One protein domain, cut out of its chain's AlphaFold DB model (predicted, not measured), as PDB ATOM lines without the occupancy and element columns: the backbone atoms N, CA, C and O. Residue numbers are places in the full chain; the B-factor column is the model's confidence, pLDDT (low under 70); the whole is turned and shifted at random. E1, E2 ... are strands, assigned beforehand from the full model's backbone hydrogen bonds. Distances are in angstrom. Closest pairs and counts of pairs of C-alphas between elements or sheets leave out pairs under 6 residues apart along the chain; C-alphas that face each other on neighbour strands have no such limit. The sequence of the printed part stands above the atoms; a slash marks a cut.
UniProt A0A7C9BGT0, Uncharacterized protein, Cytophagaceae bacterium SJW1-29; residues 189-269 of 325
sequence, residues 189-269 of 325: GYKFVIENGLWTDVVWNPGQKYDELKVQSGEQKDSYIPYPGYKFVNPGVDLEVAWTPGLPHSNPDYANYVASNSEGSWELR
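Overview. This is residues 189 to 269 of the 325 residues of an uncharacterized protein of Cytophagaceae bacterium SJW1-29 (UniProt A0A7C9BGT0). With little regular structure, the domain is a loose, elongated row of four hairpins: E1-E2 is an arm at one end, then come E3-E4 and E5-E6, with E7-E8 at the other end. The printed part has 81 residues, 31 in eight named strands, E1 to E8 in order; the class is all strand, in four antiparallel sheets. The radius of gyration of the C-alphas is 15.7 A, the spans 51 by 28 by 20 A.

Arrangement. These N and O pairs are within hydrogen-bond range: in hairpin E1, residues 190 to 195, and E2, 198 to 204, N 193 and O 201, 2.9 A; in hairpin E3, 215 to 217, and E4, 224 to 226, N 216 and O 225, 2.8 A; in hairpin E5, 230 to 232, and E6, 241 to 243, N 231 and O 242, 3.0 A; in hairpin E7, 257 to 259, and E8, 266 to 268, N 258 and O 267, 2.9 A. E2 and E3 are only just apart, 8.3 A.

Along the chain. E1, 16.3 A long, begins at C-alpha 190 (-12.462, 38.931, 37.182); E2 is 18.2 A. E8 ends at C-alpha 268 (-4.534, 13.077, 60.048).

Size, cuts and confidence. The printed part has no cut; link E6 to E7 is long. No printed residue is under 70.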
ATOM      1  N   GLY A 189     -10.725  35.065  37.927       96.06
ATOM      2  CA  GLY A 189     -10.571  36.071  38.978       96.06
ATOM      3  C   GLY A 189     -11.273  37.411  38.727       96.06
ATOM      4  O   GLY A 189     -11.424  38.183  39.671       96.06
ATOM      5  N   TYR A 190     -11.766  37.685  37.517       97.00
ATOM      6  CA  TYR A 190     -12.462  38.931  37.182       97.00
ATOM      7  C   TYR A 190     -13.977  38.749  37.031       97.00
ATOM      8  O   TYR A 190     -14.483  37.650  36.793       97.00
ATOM      9  N   LYS A 191     -14.721  39.854  37.150       96.56
ATOM     10  CA  LYS A 191     -16.148  39.934  36.811       96.56
ATOM     11  C   LYS A 191     -16.473  41.237  36.088       96.56
ATOM     12  O   LYS A 191     -15.877  42.276  36.371       96.56
ATOM     13  N   PHE A 192     -17.464  41.187  35.205       95.75
ATOM     14  CA  PHE A 192     -18.033  42.391  34.607       95.75
ATOM     15  C   PHE A 192     -18.894  43.147  35.620       95.75
ATOM     16  O   PHE A 192     -19.696  42.546  36.338       95.75
ATOM     17  N   VAL A 193     -18.740  44.467  35.651       95.69
ATOM     18  CA  VAL A 193     -19.658  45.384  36.328       95.69
ATOM     19  C   VAL A 193     -20.666  45.863  35.290       95.69
ATOM     20  O   VAL A 193     -20.289  46.377  34.236       95.69
ATOM     21  N   ILE A 194     -21.949  45.635  35.568       93.88
ATOM     22  CA  ILE A 194     -23.052  46.008  34.682       93.88
ATOM     23  C   ILE A 194     -23.926  47.011  35.426       93.88
ATOM     24  O   ILE A 194     -24.525  46.677  36.449       93.88
ATOM     25  N   GLU A 195     -24.031  48.218  34.886       96.06
ATOM     26  CA  GLU A 195     -24.893  49.277  35.403       96.06
ATOM     27  C   GLU A 195     -25.908  49.651  34.325       96.06
ATOM     28  O   GLU A 195     -25.556  49.904  33.176       96.06
ATOM     29  N   ASN A 196     -27.197  49.652  34.675       94.88
ATOM     30  CA  ASN A 196     -28.291  49.955  33.740       94.88
ATOM     31  C   ASN A 196     -28.294  49.084  32.465       94.88
ATOM     32  O   ASN A 196     -28.682  49.540  31.393       94.88
ATOM     33  N   GLY A 197     -27.847  47.828  32.569       90.12
ATOM     34  CA  GLY A 197     -27.766  46.903  31.433       90.12
ATOM     35  C   GLY A 197     -26.608  47.180  30.470       90.12
ATOM     36  O   GLY A 197     -26.486  46.485  29.464       90.12
ATOM     37  N   LEU A 198     -25.752  48.156  30.777       86.19
ATOM     38  CA  LEU A 198     -24.532  48.435  30.038       86.19
ATOM     39  C   LEU A 198     -23.327  47.961  30.838       86.19
ATOM     40  O   LEU A 198     -23.252  48.106  32.058       86.19
ATOM     41  N   TRP A 199     -22.374  47.381  30.124       87.69
ATOM     42  CA  TRP A 199     -21.080  47.050  30.686       87.69
ATOM     43  C   TRP A 199     -20.291  48.337  30.940       87.69
ATOM     44  O   TRP A 199     -20.077  49.119  30.012       87.69
ATOM     45  N   THR A 200     -19.885  48.563  32.191       90.75
ATOM     46  CA  THR A 200     -19.159  49.776  32.596       90.75
ATOM     47  C   THR A 200     -17.702  49.511  32.944       90.75
ATOM     48  O   THR A 200     -16.853  50.339  32.621       90.75
ATOM     49  N   ASP A 201     -17.396  48.370  33.569       94.44
ATOM     50  CA  ASP A 201     -16.038  48.059  34.031       94.44
ATOM     51  C   ASP A 201     -15.782  46.546  34.171       94.44
ATOM     52  O   ASP A 201     -16.707  45.725  34.098       94.44
ATOM     53  N   VAL A 202     -14.523  46.157  34.382       95.38
ATOM     54  CA  VAL A 202     -14.120  44.805  34.796       95.38
ATOM     55  C   VAL A 202     -13.281  44.890  36.051       95.38
ATOM     56  O   VAL A 202     -12.179  45.436  36.057       95.38
ATOM     57  N   VAL A 203     -13.783  44.280  37.118       96.50
ATOM     58  CA  VAL A 203     -13.150  44.351  38.433       96.50
ATOM     59  C   VAL A 203     -12.685  42.979  38.884       96.50
ATOM     60  O   VAL A 203     -13.298  41.952  38.581       96.50
ATOM     61  N   TRP A 204     -11.590  42.976  39.636       97.62
ATOM     62  CA  TRP A 204     -11.132  41.796  40.350       97.62
ATOM     63  C   TRP A 204     -12.194  41.358  41.370       97.62
ATOM     64  O   TRP A 204     -12.766  42.189  42.080       97.62
ATOM     65  N   ASN A 205     -12.479  40.061  41.430       97.56
ATOM     66  CA  ASN A 205     -13.502  39.472  42.286       97.56
ATOM     67  C   ASN A 205     -12.845  38.495  43.274       97.56
ATOM     68  O   ASN A 205     -12.761  37.307  42.958       97.56
ATOM     69  N   PRO A 206     -12.344  38.965  44.433       97.88
ATOM     70  CA  PRO A 206     -11.627  38.125  45.393       97.88
ATOM     71  C   PRO A 206     -12.533  37.046  46.003       97.88
ATOM     72  O   PRO A 206     -13.742  37.232  46.144       97.88
ATOM     73  N   GLY A 207     -11.942  35.900  46.348       96.62
ATOM     74  CA  GLY A 207     -12.634  34.755  46.947       96.62
ATOM     75  C   GLY A 207     -13.503  33.942  45.979       96.62
ATOM     76  O   GLY A 207     -14.138  32.972  46.396       96.62
ATOM     77  N   GLN A 208     -13.536  34.301  44.693       97.50
ATOM     78  CA  GLN A 208     -14.241  33.541  43.669       97.50
ATOM     79  C   GLN A 208     -13.546  32.199  43.447       97.50
ATOM     80  O   GLN A 208     -12.342  32.127  43.209       97.50
ATOM     81  N   LYS A 209     -14.340  31.135  43.511       97.19
ATOM     82  CA  LYS A 209     -13.907  29.748  43.373       97.19
ATOM     83  C   LYS A 209     -14.010  29.272  41.928       97.19
ATOM     84  O   LYS A 209     -14.997  29.572  41.254       97.19
ATOM     85  N   TYR A 210     -13.005  28.517  41.491       96.69
ATOM     86  CA  TYR A 210     -12.902  27.927  40.158       96.69
ATOM     87  C   TYR A 210     -12.606  26.432  40.300       96.69
ATOM     88  O   TYR A 210     -11.455  26.002  40.266       96.69
ATOM     89  N   ASP A 211     -13.657  25.630  40.491       96.94
ATOM     90  CA  ASP A 211     -13.539  24.209  40.849       96.94
ATOM     91  C   ASP A 211     -12.874  23.344  39.771       96.94
ATOM     92  O   ASP A 211     -12.243  22.340  40.109       96.94
ATOM     93  N   GLU A 212     -12.993  23.721  38.498       96.38
ATOM     94  CA  GLU A 212     -12.327  23.044  37.376       96.38
ATOM     95  C   GLU A 212     -10.809  23.253  37.408       96.38
ATOM     96  O   GLU A 212     -10.051  22.342  37.095       96.38
ATOM     97  N   LEU A 213     -10.371  24.432  37.858       96.94
ATOM     98  CA  LEU A 213      -8.963  24.808  37.978       96.94
ATOM     99  C   LEU A 213      -8.393  24.535  39.378       96.94
ATOM    100  O   LEU A 213      -7.196  24.684  39.583       96.94
ATOM    101  N   LYS A 214      -9.239  24.174  40.356       97.88
ATOM    102  CA  LYS A 214      -8.871  23.976  41.772       97.88
ATOM    103  C   LYS A 214      -8.125  25.180  42.370       97.88
ATOM    104  O   LYS A 214      -7.216  25.027  43.189       97.88
ATOM    105  N   VAL A 215      -8.533  26.387  41.984       97.88
ATOM    106  CA  VAL A 215      -8.004  27.659  42.504       97.88
ATOM    107  C   VAL A 215      -9.138  28.583  42.935       97.88
ATOM    108  O   VAL A 215     -10.279  28.461  42.488       97.88
ATOM    109  N   GLN A 216      -8.818  29.543  43.793       97.75
ATOM    110  CA  GLN A 216      -9.665  30.691  44.103       97.75
ATOM    111  C   GLN A 216      -8.892  31.991  43.872       97.75
ATOM    112  O   GLN A 216      -7.671  32.030  44.046       97.75
ATOM    113  N   SER A 217      -9.586  33.065  43.508       98.06
ATOM    114  CA  SER A 217      -8.980  34.398  43.459       98.06
ATOM    115  C   SER A 217      -8.608  34.874  44.868       98.06
ATOM    116  O   SER A 217      -9.388  34.762  45.814       98.06
ATOM    117  N   GLY A 218      -7.391  35.389  45.018       97.69
ATOM    118  CA  GLY A 218      -6.895  35.989  46.252       97.69
ATOM    119  C   GLY A 218      -7.399  37.418  46.462       97.69
ATOM    120  O   GLY A 218      -8.057  38.000  45.604       97.69
ATOM    121  N   GLU A 219      -7.058  38.000  47.611       97.75
ATOM    122  CA  GLU A 219      -7.425  39.382  47.968       97.75
ATOM    123  C   GLU A 219      -6.737  40.431  47.082       97.75
ATOM    124  O   GLU A 219      -7.280  41.502  46.818       97.75
ATOM    125  N   GLN A 220      -5.526  40.130  46.613       97.62
ATOM    126  CA  GLN A 220      -4.772  41.010  45.725       97.62
ATOM    127  C   GLN A 220      -5.156  40.756  44.265       97.62
ATOM    128  O   GLN A 220      -5.406  39.619  43.868       97.62
ATOM    129  N   LYS A 221      -5.158  41.822  43.460       96.50
ATOM    130  CA  LYS A 221      -5.384  41.739  42.014       96.50
ATOM    131  C   LYS A 221      -4.401  40.747  41.379       96.50
ATOM    132  O   LYS A 221      -3.215  40.784  41.701       96.50
ATOM    133  N   ASP A 222      -4.908  39.889  40.493       95.31
ATOM    134  CA  ASP A 222      -4.143  38.850  39.785       95.31
ATOM    135  C   ASP A 222      -3.473  37.811  40.710       95.31
ATOM    136  O   ASP A 222      -2.585  37.069  40.291       95.31
ATOM    137  N   SER A 223      -3.899  37.728  41.973       97.19
ATOM    138  CA  SER A 223      -3.436  36.711  42.916       97.19
ATOM    139  C   SER A 223      -4.346  35.493  42.872       97.19
ATOM    140  O   SER A 223      -5.562  35.616  42.944       97.19
ATOM    141  N   TYR A 224      -3.777  34.296  42.837       97.62
ATOM    142  CA  TYR A 224      -4.551  33.063  42.906       97.62
ATOM    143  C   TYR A 224      -4.033  32.202  44.044       97.62
ATOM    144  O   TYR A 224      -2.828  32.107  44.285       97.62
ATOM    145  N   ILE A 225      -4.962  31.577  44.755       97.38
ATOM    146  CA  ILE A 225      -4.681  30.685  45.870       97.38
ATOM    147  C   ILE A 225      -5.160  29.295  45.441       97.38
ATOM    148  O   ILE A 225      -6.344  29.144  45.128       97.38
ATOM    149  N   PRO A 226      -4.286  28.276  45.396       97.75
ATOM    150  CA  PRO A 226      -4.721  26.923  45.097       97.75
ATOM    151  C   PRO A 226      -5.625  26.421  46.224       97.75
ATOM    152  O   PRO A 226      -5.502  26.834  47.384       97.75
ATOM    153  N   TYR A 227      -6.544  25.523  45.895       97.56
ATOM    154  CA  TYR A 227      -7.351  24.858  46.909       97.56
ATOM    155  C   TYR A 227      -6.457  24.103  47.901       97.56
ATOM    156  O   TYR A 227      -5.357  23.673  47.541       97.56
ATOM    157  N   PRO A 228      -6.902  23.918  49.157       96.81
ATOM    158  CA  PRO A 228      -6.155  23.104  50.104       96.81
ATOM    159  C   PRO A 228      -5.812  21.730  49.504       96.81
ATOM    160  O   PRO A 228      -6.661  21.074  48.904       96.81
ATOM    161  N   GLY A 229      -4.548  21.325  49.658       96.50
ATOM    162  CA  GLY A 229      -4.006  20.067  49.129       96.50
ATOM    163  C   GLY A 229      -3.435  20.168  47.712       96.50
ATOM    164  O   GLY A 229      -2.737  19.255  47.269       96.50
ATOM    165  N   TYR A 230      -3.643  21.296  47.034       98.06
ATOM    166  CA  TYR A 230      -3.071  21.584  45.725       98.06
ATOM    167  C   TYR A 230      -1.909  22.575  45.814       98.06
ATOM    168  O   TYR A 230      -1.828  23.416  46.715       98.06
ATOM    169  N   LYS A 231      -1.011  22.496  44.833       97.62
ATOM    170  CA  LYS A 231       0.075  23.453  44.613       97.62
ATOM    171  C   LYS A 231       0.180  23.764  43.128       97.62
ATOM    172  O   LYS A 231      -0.005  22.868  42.313       97.62
ATOM    173  N   PHE A 232       0.521  25.006  42.787       97.56
ATOM    174  CA  PHE A 232       0.853  25.364  41.409       97.56
ATOM    175  C   PHE A 232       2.006  24.513  40.881       97.56
ATOM    176  O   PHE A 232       3.039  24.388  41.551       97.56
ATOM    177  N   VAL A 233       1.824  23.963  39.683       96.50
ATOM    178  CA  VAL A 233       2.873  23.246  38.950       96.50
ATOM    179  C   VAL A 233       3.917  24.255  38.469       96.50
ATOM    180  O   VAL A 233       5.097  24.108  38.794       96.50
ATOM    181  N   ASN A 234       3.468  25.336  37.817       95.38
ATOM    182  CA  ASN A 234       4.313  26.415  37.295       95.38
ATOM    183  C   ASN A 234       3.905  27.779  37.894       95.38
ATOM    184  O   ASN A 234       3.219  28.577  37.248       95.38
ATOM    185  N   PRO A 235       4.302  28.082  39.146       95.12
ATOM    186  CA  PRO A 235       3.860  29.296  39.827       95.12
ATOM    187  C   PRO A 235       4.256  30.564  39.057       95.12
ATOM    188  O   PRO A 235       5.432  30.788  38.772       95.12
ATOM    189  N   GLY A 236       3.263  31.407  38.761       91.88
ATOM    190  CA  GLY A 236       3.435  32.679  38.049       91.88
ATOM    191  C   GLY A 236       3.413  32.577  36.521       91.88
ATOM    192  O   GLY A 236       3.520  33.608  35.862       91.88
ATOM    193  N   VAL A 237       3.271  31.370  35.966       94.12
ATOM    194  CA  VAL A 237       3.157  31.145  34.515       94.12
ATOM    195  C   VAL A 237       1.717  30.814  34.139       94.12
ATOM    196  O   VAL A 237       1.142  31.469  33.274       94.12
ATOM    197  N   ASP A 238       1.128  29.829  34.813       95.75
ATOM    198  CA  ASP A 238      -0.229  29.352  34.569       95.75
ATOM    199  C   ASP A 238      -0.968  29.081  35.895       95.75
ATOM    200  O   ASP A 238      -0.445  29.303  36.992       95.75
ATOM    201  N   LEU A 239      -2.229  28.658  35.781       96.50
ATOM    202  CA  LEU A 239      -3.074  28.263  36.910       96.50
ATOM    203  C   LEU A 239      -3.147  26.739  37.062       96.50
ATOM    204  O   LEU A 239      -4.064  26.243  37.717       96.50
ATOM    205  N   GLU A 240      -2.221  25.992  36.455       97.62
ATOM    206  CA  GLU A 240      -2.189  24.542  36.600       97.62
ATOM    207  C   GLU A 240      -1.769  24.190  38.025       97.62
ATOM    208  O   GLU A 240      -0.750  24.659  38.548       97.62
ATOM    209  N   VAL A 241      -2.561  23.343  38.671       97.88
ATOM    210  CA  VAL A 241      -2.277  22.869  40.018       97.88
ATOM    211  C   VAL A 241      -2.281  21.353  40.068       97.88
ATOM    212  O   VAL A 241      -3.052  20.687  39.383       97.88
ATOM    213  N   ALA A 242      -1.432  20.811  40.933       97.69
ATOM    214  CA  ALA A 242      -1.345  19.386  41.190       97.69
ATOM    215  C   ALA A 242      -1.630  19.095  42.661       97.69
ATOM    216  O   ALA A 242      -1.125  19.771  43.568       97.69
ATOM    217  N   TRP A 243      -2.421  18.049  42.891       98.00
ATOM    218  CA  TRP A 243      -2.594  17.481  44.219       98.00
ATOM    219  C   TRP A 243      -1.242  16.992  44.741       98.00
ATOM    220  O   TRP A 243      -0.560  16.208  44.080       98.00
ATOM    221  N   THR A 244      -0.836  17.467  45.916       97.25
ATOM    222  CA  THR A 244       0.483  17.161  46.482       97.25
ATOM    223  C   THR A 244       0.319  16.533  47.866       97.25
ATOM    224  O   THR A 244       0.021  17.250  48.828       97.25
ATOM    225  N   PRO A 245       0.539  15.210  47.997       96.75
ATOM    226  CA  PRO A 245       0.470  14.528  49.281       96.75
ATOM    227  C   PRO A 245       1.395  15.162  50.331       96.75
ATOM    228  O   PRO A 245       2.503  15.608  50.027       96.75
ATOM    229  N   GLY A 246       0.934  15.212  51.579       93.81
ATOM    230  CA  GLY A 246       1.637  15.807  52.715       93.81
ATOM    231  C   GLY A 246       1.429  17.315  52.903       93.81
ATOM    232  O   GLY A 246       1.845  17.853  53.935       93.81
ATOM    233  N   LEU A 247       0.769  18.019  51.969       95.69
ATOM    234  CA  LEU A 247       0.462  19.442  52.155       95.69
ATOM    235  C   LEU A 247      -0.554  19.656  53.285       95.69
ATOM    236  O   LEU A 247      -1.581  18.979  53.300       95.69
ATOM    237  N   PRO A 248      -0.308  20.594  54.219       94.62
ATOM    238  CA  PRO A 248      -1.249  20.888  55.293       94.62
ATOM    239  C   PRO A 248      -2.537  21.513  54.758       94.62
ATOM    240  O   PRO A 248      -2.529  22.260  53.776       94.62
ATOM    241  N   HIS A 249      -3.643  21.243  55.445       95.62
ATOM    242  CA  HIS A 249      -4.908  21.907  55.169       95.62
ATOM    243  C   HIS A 249      -4.803  23.416  55.472       95.62
ATOM    244  O   HIS A 249      -4.226  23.816  56.481       95.62
ATOM    245  N   SER A 250      -5.359  24.269  54.604       92.44
ATOM    246  CA  SER A 250      -5.248  25.733  54.732       92.44
ATOM    247  C   SER A 250      -6.193  26.337  55.779       92.44
ATOM    248  O   SER A 250      -5.869  27.360  56.373       92.44
ATOM    249  N   ASN A 251      -7.349  25.711  56.028       92.62
ATOM    250  CA  ASN A 251      -8.236  26.087  57.136       92.62
ATOM    251  C   ASN A 251      -7.603  25.695  58.497       92.62
ATOM    252  O   ASN A 251      -7.326  24.504  58.687       92.62
ATOM    253  N   PRO A 252      -7.440  26.646  59.441       93.00
ATOM    254  CA  PRO A 252      -6.914  26.400  60.787       93.00
ATOM    255  C   PRO A 252      -7.632  25.304  61.583       93.00
ATOM    256  O   PRO A 252      -6.975  24.580  62.330       93.00
ATOM    257  N   ASP A 253      -8.941  25.124  61.391       95.44
ATOM    258  CA  ASP A 253      -9.723  24.092  62.093       95.44
ATOM    259  C   ASP A 253      -9.271  22.666  61.728       95.44
ATOM    260  O   ASP A 253      -9.468  21.717  62.487       95.44
ATOM    261  N   TYR A 254      -8.608  22.521  60.577       94.94
ATOM    262  CA  TYR A 254      -8.070  21.263  60.067       94.94
ATOM    263  C   TYR A 254      -6.536  21.270  60.011       94.94
ATOM    264  O   TYR A 254      -5.950  20.501  59.254       94.94
ATOM    265  N   ALA A 255      -5.858  22.088  60.825       92.75
ATOM    266  CA  ALA A 255      -4.392  22.201  60.814       92.75
ATOM    267  C   ALA A 255      -3.646  20.865  61.042       92.75
ATOM    268  O   ALA A 255      -2.489  20.717  60.646       92.75
ATOM    269  N   ASN A 256      -4.311  19.878  61.654       94.44
ATOM    270  CA  ASN A 256      -3.786  18.527  61.861       94.44
ATOM    271  C   ASN A 256      -4.050  17.576  60.688       94.44
ATOM    272  O   ASN A 256      -3.788  16.392  60.839       94.44
ATOM    273  N   TYR A 257      -4.571  18.038  59.555       95.94
ATOM    274  CA  TYR A 257      -4.788  17.216  58.368       95.94
ATOM    275  C   TYR A 257      -3.800  17.584  57.267       95.94
ATOM    276  O   TYR A 257      -3.454  18.754  57.075       95.94
ATOM    277  N   VAL A 258      -3.355  16.571  56.533       96.56
ATOM    278  CA  VAL A 258      -2.546  16.721  55.325       96.56
ATOM    279  C   VAL A 258      -3.208  16.006  54.154       96.56
ATOM    280  O   VAL A 258      -3.976  15.060  54.339       96.56
ATOM    281  N   ALA A 259      -2.939  16.487  52.944       97.06
ATOM    282  CA  ALA A 259      -3.369  15.844  51.712       97.06
ATOM    283  C   ALA A 259      -2.825  14.408  51.661       97.06
ATOM    284  O   ALA A 259      -1.626  14.208  51.839       97.06
ATOM    285  N   SER A 260      -3.680  13.411  51.431       97.25
ATOM    286  CA  SER A 260      -3.237  12.015  51.326       97.25
ATOM    287  C   SER A 260      -2.694  11.701  49.919       97.25
ATOM    288  O   SER A 260      -2.635  12.570  49.050       97.25
ATOM    289  N   ASN A 261      -2.331  10.442  49.655       96.06
ATOM    290  CA  ASN A 261      -1.944   9.962  48.321       96.06
ATOM    291  C   ASN A 261      -3.088   9.937  47.288       96.06
ATOM    292  O   ASN A 261      -2.825   9.734  46.104       96.06
ATOM    293  N   SER A 262      -4.344  10.114  47.707       97.12
ATOM    294  CA  SER A 262      -5.504  10.172  46.812       97.12
ATOM    295  C   SER A 262      -6.090  11.583  46.787       97.12
ATOM    296  O   SER A 262      -6.342  12.179  47.836       97.12
ATOM    297  N   GLU A 263      -6.303  12.119  45.585       97.12
ATOM    298  CA  GLU A 263      -6.831  13.469  45.382       97.12
ATOM    299  C   GLU A 263      -8.156  13.692  46.122       97.12
ATOM    300  O   GLU A 263      -9.059  12.857  46.089       97.12
ATOM    301  N   GLY A 264      -8.259  14.827  46.821       95.50
ATOM    302  CA  GLY A 264      -9.451  15.202  47.584       95.50
ATOM    303  C   GLY A 264      -9.613  14.487  48.929       95.50
ATOM    304  O   GLY A 264     -10.569  14.771  49.650       95.50
ATOM    305  N   SER A 265      -8.692  13.593  49.302       97.44
ATOM    306  CA  SER A 265      -8.740  12.890  50.586       97.44
ATOM    307  C   SER A 265      -7.686  13.400  51.566       97.44
ATOM    308  O   SER A 265      -6.565  13.741  51.197       97.44
ATOM    309  N   TRP A 266      -8.050  13.440  52.841       97.56
ATOM    310  CA  TRP A 266      -7.235  14.025  53.897       97.56
ATOM    311  C   TRP A 266      -6.920  12.975  54.946       97.56
ATOM    312  O   TRP A 266      -7.808  12.248  55.390       97.56
ATOM    313  N   GLU A 267      -5.665  12.917  55.365       96.62
ATOM    314  CA  GLU A 267      -5.230  12.071  56.467       96.62
ATOM    315  C   GLU A 267      -4.828  12.939  57.652       96.62
ATOM    316  O   GLU A 267      -4.333  14.058  57.493       96.62
ATOM    317  N   LEU A 268      -5.075  12.437  58.862       95.62
ATOM    318  CA  LEU A 268      -4.534  13.077  60.048       95.62
ATOM    319  C   LEU A 268      -3.014  13.067  59.892       95.62
ATOM    320  O   LEU A 268      -2.430  12.009  59.659       95.62
ATOM    321  N   ARG A 269      -2.388  14.235  60.028       90.25
ATOM    322  CA  ARG A 269      -0.950  14.387  60.181       90.25
ATOM    323  C   ARG A 269      -0.563  13.536  61.376       90.25
ATOM    324  O   ARG A 269      -0.650  13.968  62.527       90.25
TER     325      ARG A 269